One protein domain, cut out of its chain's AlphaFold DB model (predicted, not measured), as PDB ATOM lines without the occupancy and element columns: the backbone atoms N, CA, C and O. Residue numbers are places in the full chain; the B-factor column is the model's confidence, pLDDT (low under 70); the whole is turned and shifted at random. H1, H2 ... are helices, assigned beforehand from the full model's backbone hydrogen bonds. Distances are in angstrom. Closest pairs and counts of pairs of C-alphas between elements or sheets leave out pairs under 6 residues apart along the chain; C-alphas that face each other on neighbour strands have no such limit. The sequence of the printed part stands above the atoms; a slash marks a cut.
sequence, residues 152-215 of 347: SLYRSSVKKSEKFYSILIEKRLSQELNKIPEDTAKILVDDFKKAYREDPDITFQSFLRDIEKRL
ATOM      1  N   SER A 152     -14.370  50.205 -24.231       87.56
ATOM      2  CA  SER A 152     -13.953  48.832 -23.927       87.56
ATOM      3  C   SER A 152     -12.432  48.631 -23.973       87.56
ATOM      4  O   SER A 152     -11.886  47.915 -23.127       87.56
ATOM      5  N   LEU A 153     -11.729  49.291 -24.901       86.62
ATOM      6  CA  LEU A 153     -10.270  49.219 -25.024       86.62
ATOM      7  C   LEU A 153      -9.589  49.890 -23.835       86.62
ATOM      8  O   LEU A 153      -8.673  49.303 -23.250       86.62
ATOM      9  N   TYR A 154     -10.072  51.068 -23.433       87.94
ATOM     10  CA  TYR A 154      -9.567  51.766 -22.251       87.94
ATOM     11  C   TYR A 154      -9.759  50.910 -20.998       87.94
ATOM     12  O   TYR A 154      -8.789  50.604 -20.308       87.94
ATOM     13  N   ARG A 155     -10.972  50.395 -20.765       85.06
ATOM     14  CA  ARG A 155     -11.255  49.515 -19.623       85.06
ATOM     15  C   ARG A 155     -10.388  48.256 -19.622       85.06
ATOM     16  O   ARG A 155      -9.931  47.822 -18.566       85.06
ATOM     17  N   SER A 156     -10.140  47.665 -20.791       89.25
ATOM     18  CA  SER A 156      -9.247  46.506 -20.904       89.25
ATOM     19  C   SER A 156      -7.798  46.853 -20.545       89.25
ATOM     20  O   SER A 156      -7.125  46.064 -19.884       89.25
ATOM     21  N   SER A 157      -7.335  48.047 -20.921       88.94
ATOM     22  CA  SER A 157      -5.977  48.530 -20.659       88.94
ATOM     23  C   SER A 157      -5.786  48.913 -19.192       88.94
ATOM     24  O   SER A 157      -4.771  48.555 -18.595       88.94
ATOM     25  N   VAL A 158      -6.792  49.540 -18.575       89.00
ATOM     26  CA  VAL A 158      -6.822  49.807 -17.131       89.00
ATOM     27  C   VAL A 158      -6.766  48.493 -16.356       89.00
ATOM     28  O   VAL A 158      -5.869  48.318 -15.543       89.00
ATOM     29  N   LYS A 159      -7.603  47.503 -16.697       89.94
ATOM     30  CA  LYS A 159      -7.555  46.173 -16.061       89.94
ATOM     31  C   LYS A 159      -6.203  45.474 -16.227       89.94
ATOM     32  O   LYS A 159      -5.758  44.770 -15.327       89.94
ATOM     33  N   LYS A 160      -5.546  45.618 -17.383       90.00
ATOM     34  CA  LYS A 160      -4.185  45.090 -17.593       90.00
ATOM     35  C   LYS A 160      -3.172  45.795 -16.689       90.00
ATOM     36  O   LYS A 160      -2.314  45.126 -16.126       90.00
ATOM     37  N   SER A 161      -3.307  47.107 -16.527       90.00
ATOM     38  CA  SER A 161      -2.446  47.916 -15.661       90.00
ATOM     39  C   SER A 161      -2.654  47.577 -14.184       90.00
ATOM     40  O   SER A 161      -1.680  47.377 -13.470       90.00
ATOM     41  N   GLU A 162      -3.903  47.398 -13.746       89.06
ATOM     42  CA  GLU A 162      -4.248  46.926 -12.397       89.06
ATOM     43  C   GLU A 162      -3.643  45.549 -12.111       89.06
ATOM     44  O   GLU A 162      -2.998  45.359 -11.083       89.06
ATOM     45  N   LYS A 163      -3.780  44.597 -13.045       91.56
ATOM     46  CA  LYS A 163      -3.159  43.268 -12.926       91.56
ATOM     47  C   LYS A 163      -1.635  43.344 -12.864       91.56
ATOM     48  O   LYS A 163      -1.005  42.617 -12.106       91.56
ATOM     49  N   PHE A 164      -1.025  44.201 -13.676       91.56
ATOM     50  CA  PHE A 164       0.421  44.394 -13.642       91.56
ATOM     51  C   PHE A 164       0.870  44.991 -12.303       91.56
ATOM     52  O   PHE A 164       1.851  44.536 -11.719       91.56
ATOM     53  N   TYR A 165       0.116  45.955 -11.780       87.31
ATOM     54  CA  TYR A 165       0.374  46.566 -10.484       87.31
ATOM     55  C   TYR A 165       0.236  45.564  -9.330       87.31
ATOM     56  O   TYR A 165       1.119  45.500  -8.478       87.31
ATOM     57  N   SER A 166      -0.793  44.707  -9.335       86.81
ATOM     58  CA  SER A 166      -0.933  43.653  -8.322       86.81
ATOM     59  C   SER A 166       0.236  42.664  -8.359       86.81
ATOM     60  O   SER A 166       0.775  42.315  -7.312       86.81
ATOM     61  N   ILE A 167       0.696  42.281  -9.557       89.38
ATOM     62  CA  ILE A 167       1.881  41.424  -9.729       89.38
ATOM     63  C   ILE A 167       3.139  42.108  -9.171       89.38
ATOM     64  O   ILE A 167       3.963  41.460  -8.523       89.38
ATOM     65  N   LEU A 168       3.306  43.414  -9.395       87.75
ATOM     66  CA  LEU A 168       4.431  44.167  -8.837       87.75
ATOM     67  C   LEU A 168       4.394  44.212  -7.306       87.75
ATOM     68  O   LEU A 168       5.439  44.022  -6.685       87.75
ATOM     69  N   ILE A 169       3.219  44.419  -6.706       86.06
ATOM     70  CA  ILE A 169       3.049  44.399  -5.247       86.06
ATOM     71  C   ILE A 169       3.410  43.024  -4.687       86.06
ATOM     72  O   ILE A 169       4.188  42.941  -3.743       86.06
ATOM     73  N   GLU A 170       2.913  41.935  -5.276       86.56
ATOM     74  CA  GLU A 170       3.242  40.574  -4.828       86.56
ATOM     75  C   GLU A 170       4.739  40.264  -4.963       86.56
ATOM     76  O   GLU A 170       5.354  39.654  -4.080       86.56
ATOM     77  N   LYS A 171       5.365  40.735  -6.046       87.31
ATOM     78  CA  LYS A 171       6.808  40.595  -6.254       87.31
ATOM     79  C   LYS A 171       7.611  41.379  -5.215       87.31
ATOM     80  O   LYS A 171       8.602  40.863  -4.707       87.31
ATOM     81  N   ARG A 172       7.199  42.596  -4.862       84.12
ATOM     82  CA  ARG A 172       7.861  43.361  -3.793       84.12
ATOM     83  C   ARG A 172       7.614  42.750  -2.414       84.12
ATOM     84  O   ARG A 172       8.558  42.619  -1.644       84.12
ATOM     85  N   LEU A 173       6.396  42.287  -2.135       85.88
ATOM     86  CA  LEU A 173       6.057  41.593  -0.892       85.88
ATOM     87  C   LEU A 173       6.923  40.343  -0.711       85.88
ATOM     88  O   LEU A 173       7.482  40.144   0.359       85.88
ATOM     89  N   SER A 174       7.102  39.525  -1.750       83.81
ATOM     90  CA  SER A 174       7.998  38.360  -1.679       83.81
ATOM     91  C   SER A 174       9.467  38.752  -1.474       83.81
ATOM     92  O   SER A 174      10.156  38.115  -0.681       83.81
ATOM     93  N   GLN A 175       9.942  39.830  -2.106       85.12
ATOM     94  CA  GLN A 175      11.287  40.363  -1.865       85.12
ATOM     95  C   GLN A 175      11.487  40.848  -0.426       85.12
ATOM     96  O   GLN A 175      12.539  40.589   0.151       85.12
ATOM     97  N   GLU A 176      10.505  41.536   0.157       80.88
ATOM     98  CA  GLU A 176      10.567  41.990   1.548       80.88
ATOM     99  C   GLU A 176      10.443  40.822   2.532       80.88
ATOM    100  O   GLU A 176      11.198  40.765   3.496       80.88
ATOM    101  N   LEU A 177       9.579  39.836   2.260       83.06
ATOM    102  CA  LEU A 177       9.474  38.620   3.072       83.06
ATOM    103  C   LEU A 177      10.787  37.826   3.099       83.06
ATOM    104  O   LEU A 177      11.161  37.323   4.153       83.06
ATOM    105  N   ASN A 178      11.517  37.764   1.983       82.81
ATOM    106  CA  ASN A 178      12.822  37.095   1.920       82.81
ATOM    107  C   ASN A 178      13.909  37.795   2.754       82.81
ATOM    108  O   ASN A 178      14.937  37.190   3.050       82.81
ATOM    109  N   LYS A 179      13.714  39.068   3.122       82.56
ATOM    110  CA  LYS A 179      14.629  39.818   3.999       82.56
ATOM    111  C   LYS A 179      14.326  39.603   5.486       82.56
ATOM    112  O   LYS A 179      15.111  40.042   6.327       82.56
ATOM    113  N   ILE A 180      13.202  38.968   5.823       78.81
ATOM    114  CA  ILE A 180      12.810  38.687   7.206       78.81
ATOM    115  C   ILE A 180      13.607  37.473   7.716       78.81
ATOM    116  O   ILE A 180      13.648  36.451   7.032       78.81
ATOM    117  N   PRO A 181      14.220  37.534   8.914       78.81
ATOM    118  CA  PRO A 181      14.867  36.373   9.524       78.81
ATOM    119  C   PRO A 181      13.887  35.202   9.701       78.81
ATOM    120  O   PRO A 181      12.750  35.401  10.128       78.81
ATOM    121  N   GLU A 182      14.317  33.966   9.452       71.50
ATOM    122  CA  GLU A 182      13.456  32.771   9.581       71.50
ATOM    123  C   GLU A 182      12.916  32.562  11.008       71.50
ATOM    124  O   GLU A 182      11.863  31.958  11.207       71.50
ATOM    125  N   ASP A 183      13.601  33.138  11.997       69.94
ATOM    126  CA  ASP A 183      13.270  33.051  13.420       69.94
ATOM    127  C   ASP A 183      12.136  34.006  13.855       69.94
ATOM    128  O   ASP A 183      11.723  34.046  15.019       69.94
ATOM    129  N   THR A 184      11.603  34.793  12.918       73.88
ATOM    130  CA  THR A 184      10.550  35.770  13.201       73.88
ATOM    131  C   THR A 184       9.195  35.080  13.362       73.88
ATOM    132  O   THR A 184       8.809  34.207  12.583       73.88
ATOM    133  N   ALA A 185       8.427  35.467  14.385       75.44
ATOM    134  CA  ALA A 185       7.139  34.838  14.666       75.44
ATOM    135  C   ALA A 185       6.180  34.964  13.467       75.44
ATOM    136  O   ALA A 185       5.943  36.066  12.977       75.44
ATOM    137  N   LYS A 186       5.558  33.848  13.059       76.88
ATOM    138  CA  LYS A 186       4.600  33.796  11.931       76.88
ATOM    139  C   LYS A 186       3.491  34.854  12.026       76.88
ATOM    140  O   LYS A 186       3.084  35.403  11.014       76.88
ATOM    141  N   ILE A 187       3.077  35.191  13.247       78.69
ATOM    142  CA  ILE A 187       2.066  36.219  13.532       78.69
ATOM    143  C   ILE A 187       2.530  37.608  13.059       78.69
ATOM    144  O   ILE A 187       1.782  38.297  12.381       78.69
ATOM    145  N   LEU A 188       3.785  37.994  13.330       76.94
ATOM    146  CA  LEU A 188       4.349  39.278  12.885       76.94
ATOM    147  C   LEU A 188       4.508  39.339  11.364       76.94
ATOM    148  O   LEU A 188       4.338  40.396  10.764       76.94
ATOM    149  N   VAL A 189       4.823  38.201  10.744       79.19
ATOM    150  CA  VAL A 189       4.928  38.083   9.286       79.19
ATOM    151  C   VAL A 189       3.557  38.252   8.629       79.19
ATOM    152  O   VAL A 189       3.442  38.926   7.607       79.19
ATOM    153  N   ASP A 190       2.507  37.675   9.208       81.88
ATOM    154  CA  ASP A 190       1.150  37.809   8.680       81.88
ATOM    155  C   ASP A 190       0.553  39.199   8.944       81.88
ATOM    156  O   ASP A 190      -0.139  39.734   8.075       81.88
ATOM    157  N   ASP A 191       0.885  39.832  10.071       80.12
ATOM    158  CA  ASP A 191       0.529  41.228  10.342       80.12
ATOM    159  C   ASP A 191       1.244  42.185   9.371       80.12
ATOM    160  O   ASP A 191       0.621  43.108   8.843       80.12
ATOM    161  N   PHE A 192       2.515  41.921   9.045       82.69
ATOM    162  CA  PHE A 192       3.246  42.676   8.026       82.69
ATOM    163  C   PHE A 192       2.617  42.523   6.638       82.69
ATOM    164  O   PHE A 192       2.428  43.514   5.943       82.69
ATOM    165  N   LYS A 193       2.222  41.307   6.232       83.38
ATOM    166  CA  LYS A 193       1.535  41.089   4.943       83.38
ATOM    167  C   LYS A 193       0.224  41.862   4.839       83.38
ATOM    168  O   LYS A 193      -0.124  42.296   3.744       83.38
ATOM    169  N   LYS A 194      -0.523  41.994   5.940       83.31
ATOM    170  CA  LYS A 194      -1.756  42.795   5.976       83.31
ATOM    171  C   LYS A 194      -1.438  44.280   5.821       83.31
ATOM    172  O   LYS A 194      -1.981  44.903   4.919       83.31
ATOM    173  N   ALA A 195      -0.491  44.793   6.604       79.44
ATOM    174  CA  ALA A 195      -0.064  46.189   6.522       79.44
ATOM    175  C   ALA A 195       0.514  46.554   5.140       79.44
ATOM    176  O   ALA A 195       0.209  47.610   4.601       79.44
ATOM    177  N   TYR A 196       1.272  45.651   4.514       84.31
ATOM    178  CA  TYR A 196       1.855  45.855   3.183       84.31
ATOM    179  C   TYR A 196       0.809  45.896   2.055       84.31
ATOM    180  O   TYR A 196       1.045  46.472   0.996       84.31
ATOM    181  N   ARG A 197      -0.354  45.258   2.248       82.06
ATOM    182  CA  ARG A 197      -1.469  45.326   1.288       82.06
ATOM    183  C   ARG A 197      -2.229  46.644   1.374       82.06
ATOM    184  O   ARG A 197      -2.809  47.047   0.370       82.06
ATOM    185  N   GLU A 198      -2.250  47.263   2.549       81.69
ATOM    186  CA  GLU A 198      -2.851  48.579   2.769       81.69
ATOM    187  C   GLU A 198      -1.908  49.683   2.267       81.69
ATOM    188  O   GLU A 198      -2.341  50.521   1.482       81.69
ATOM    189  N   ASP A 199      -0.615  49.597   2.601       81.19
ATOM    190  CA  ASP A 199       0.422  50.550   2.191       81.19
ATOM    191  C   ASP A 199       1.652  49.824   1.581       81.19
ATOM    192  O   ASP A 199       2.542  49.363   2.307       81.19
ATOM    193  N   PRO A 200       1.756  49.744   0.236       77.25
ATOM    194  CA  PRO A 200       2.791  48.967  -0.470       77.25
ATOM    195  C   PRO A 200       4.232  49.492  -0.363       77.25
ATOM    196  O   PRO A 200       5.165  48.846  -0.852       77.25
ATOM    197  N   ASP A 201       4.432  50.665   0.233       79.44
ATOM    198  CA  ASP A 201       5.748  51.300   0.370       79.44
ATOM    199  C   ASP A 201       6.401  51.040   1.742       79.44
ATOM    200  O   ASP A 201       7.547  51.427   1.977       79.44
ATOM    201  N   ILE A 202       5.705  50.350   2.654       79.75
ATOM    202  CA  ILE A 202       6.218  50.054   3.994       79.75
ATOM    203  C   ILE A 202       7.265  48.932   3.929       79.75
ATOM    204  O   ILE A 202       7.002  47.821   3.477       79.75
ATOM    205  N   THR A 203       8.458  49.196   4.462       82.38
ATOM    206  CA  THR A 203       9.496  48.172   4.676       82.38
ATOM    207  C   THR A 203       9.272  47.406   5.979       82.38
ATOM    208  O   THR A 203       8.692  47.930   6.935       82.38
ATOM    209  N   PHE A 204       9.803  46.184   6.084       76.94
ATOM    210  CA  PHE A 204       9.684  45.410   7.326       76.94
ATOM    211  C   PHE A 204      10.293  46.138   8.543       76.94
ATOM    212  O   PHE A 204       9.757  46.083   9.647       76.94
ATOM    213  N   GLN A 205      11.371  46.902   8.341       76.88
ATOM    214  CA  GLN A 205      12.007  47.686   9.405       76.88
ATOM    215  C   GLN A 205      11.160  48.878   9.859       76.88
ATOM    216  O   GLN A 205      11.102  49.161  11.056       76.88
ATOM    217  N   SER A 206      10.497  49.581   8.935       76.19
ATOM    218  CA  SER A 206       9.569  50.659   9.303       76.19
ATOM    219  C   SER A 206       8.349  50.106  10.034       76.19
ATOM    220  O   SER A 206       7.963  50.657  11.057       76.19
ATOM    221  N   PHE A 207       7.828  48.959   9.593       79.94
ATOM    222  CA  PHE A 207       6.738  48.265  10.277       79.94
ATOM    223  C   PHE A 207       7.107  47.866  11.711       79.94
ATOM    224  O   PHE A 207       6.337  48.110  12.637       79.94
ATOM    225  N   LEU A 208       8.308  47.312  11.922       74.44
ATOM    226  CA  LEU A 208       8.797  46.997  13.265       74.44
ATOM    227  C   LEU A 208       8.928  48.251  14.134       74.44
ATOM    228  O   LEU A 208       8.446  48.246  15.261       74.44
ATOM    229  N   ARG A 209       9.494  49.341  13.603       76.00
ATOM    230  CA  ARG A 209       9.613  50.616  14.330       76.00
ATOM    231  C   ARG A 209       8.255  51.211  14.692       76.00
ATOM    232  O   ARG A 209       8.113  51.793  15.761       76.00
ATOM    233  N   ASP A 210       7.258  51.074  13.828       73.69
ATOM    234  CA  ASP A 210       5.914  51.588  14.087       73.69
ATOM    235  C   ASP A 210       5.148  50.713  15.082       73.69
ATOM    236  O   ASP A 210       4.441  51.240  15.941       73.69
ATOM    237  N   ILE A 211       5.351  49.394  15.053       69.06
ATOM    238  CA  ILE A 211       4.888  48.490  16.112       69.06
ATOM    239  C   ILE A 211       5.557  48.832  17.447       69.06
ATOM    240  O   ILE A 211       4.876  48.914  18.466       69.06
ATOM    241  N   GLU A 212       6.867  49.063  17.456       64.62
ATOM    242  CA  GLU A 212       7.626  49.436  18.654       64.62
ATOM    243  C   GLU A 212       7.182  50.786  19.226       64.62
ATOM    244  O   GLU A 212       7.132  50.946  20.443       64.62
ATOM    245  N   LYS A 213       6.807  51.743  18.368       67.38
ATOM    246  CA  LYS A 213       6.232  53.032  18.781       67.38
ATOM    247  C   LYS A 213       4.791  52.915  19.285       67.38
ATOM    248  O   LYS A 213       4.398  53.698  20.144       67.38
ATOM    249  N   ARG A 214       3.996  51.985  18.741       62.84
ATOM    250  CA  ARG A 214       2.583  51.777  19.116       62.84
ATOM    251  C   ARG A 214       2.407  50.909  20.364       62.84
ATOM    252  O   ARG A 214       1.409  51.066  21.060       62.84
ATOM    253  N   LEU A 215       3.342  50.006  20.664       53.78
ATOM    254  CA  LEU A 215       3.279  49.151  21.851       53.78
ATOM    255  C   LEU A 215       3.791  49.899  23.092       53.78
ATOM    256  O   LEU A 215       4.934  50.352  23.146       53.78
TER     257      LEU A 215
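AT A GLANCE: This is residues 152 to 215 of the 347 residues of an uncharacterized protein of Candidatus Lokiarchaeota archaeon (UniProt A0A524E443). One long helix, H1, sticks out as an arm with its residues 152 to 165, and near its other end the shorter helix H2 folds back over its residues 169 to 177 in a lopsided helical hairpin. The short helix H3 stands crosswise to both, near H2, at the end of the molecule away from the arm. The printed part has 64 residues with three named helices, in the order H1, H2, H3 along the chain, and no named strand; its class is all helix. It is loose, with a radius of gyration of the C-alphas of 14.9 A, and spans 48 by 24 by 15 A, the free arm of H1 making much of the length.

HOW THE PARTS SIT: H1, residues 152 to 177, stands free over residues 152 to 165. H2, residues 186 to 198, touches H1, which meets it with residues 169 to 177 alone. Their closest C-alphas are those of Leu 173 and Tyr 196, 7.2 A apart. The two helices run opposite ways at a shallow tilt of 30 degrees and form a helical hairpin. H3, residues 204 to 214, is close to H2 but not clearly touching it, and the closest C-alphas are those of Phe 192 and Phe 207, 7.0 A apart. The lines of H2 and H3 are about perpendicular, at 83 degrees. H3 is also close to H1 but not clearly touching it, with the C-alphas of Glu 176 and Phe 204 the closest at 6.8 A. Their lines are about perpendicular too, at 78 degrees. In H1, H2 and H3 every backbone O i to N i+4 pair is within hydrogen-bond range.

IN THESE COORDINATES: H1 begins at C-alpha 152 at (-13.953, 48.832, -23.927) and ends at C-alpha 177 at (9.474, 38.620, 3.072), 37.2 A from first to last C-alpha. H2 runs from Lys 186 to Glu 198 and is 18.9 A long from first to last C-alpha. H3 runs from Phe 204 to Arg 214, 15.2 A from first to last C-alpha, and ends at C-alpha 214 at (2.583, 51.777, 19.116).

THE WHOLE: The two C-alphas farthest apart are those of Ser 152 and Leu 215, 48.9 A. Residues 181 to 187 also stand free. Without the stretches that stand free, a body of 43 residues spans 32 by 19 by 15 A, with a radius of gyration of 10.1 A. The link from H1 to H2 is short, with 8 residues, and the link from H2 to H3 is tight, with 5. The printed part has no cut. The mean pLDDT of the printed part is 81.0, and it is under 70 at residue 183 and residues 211 to 215.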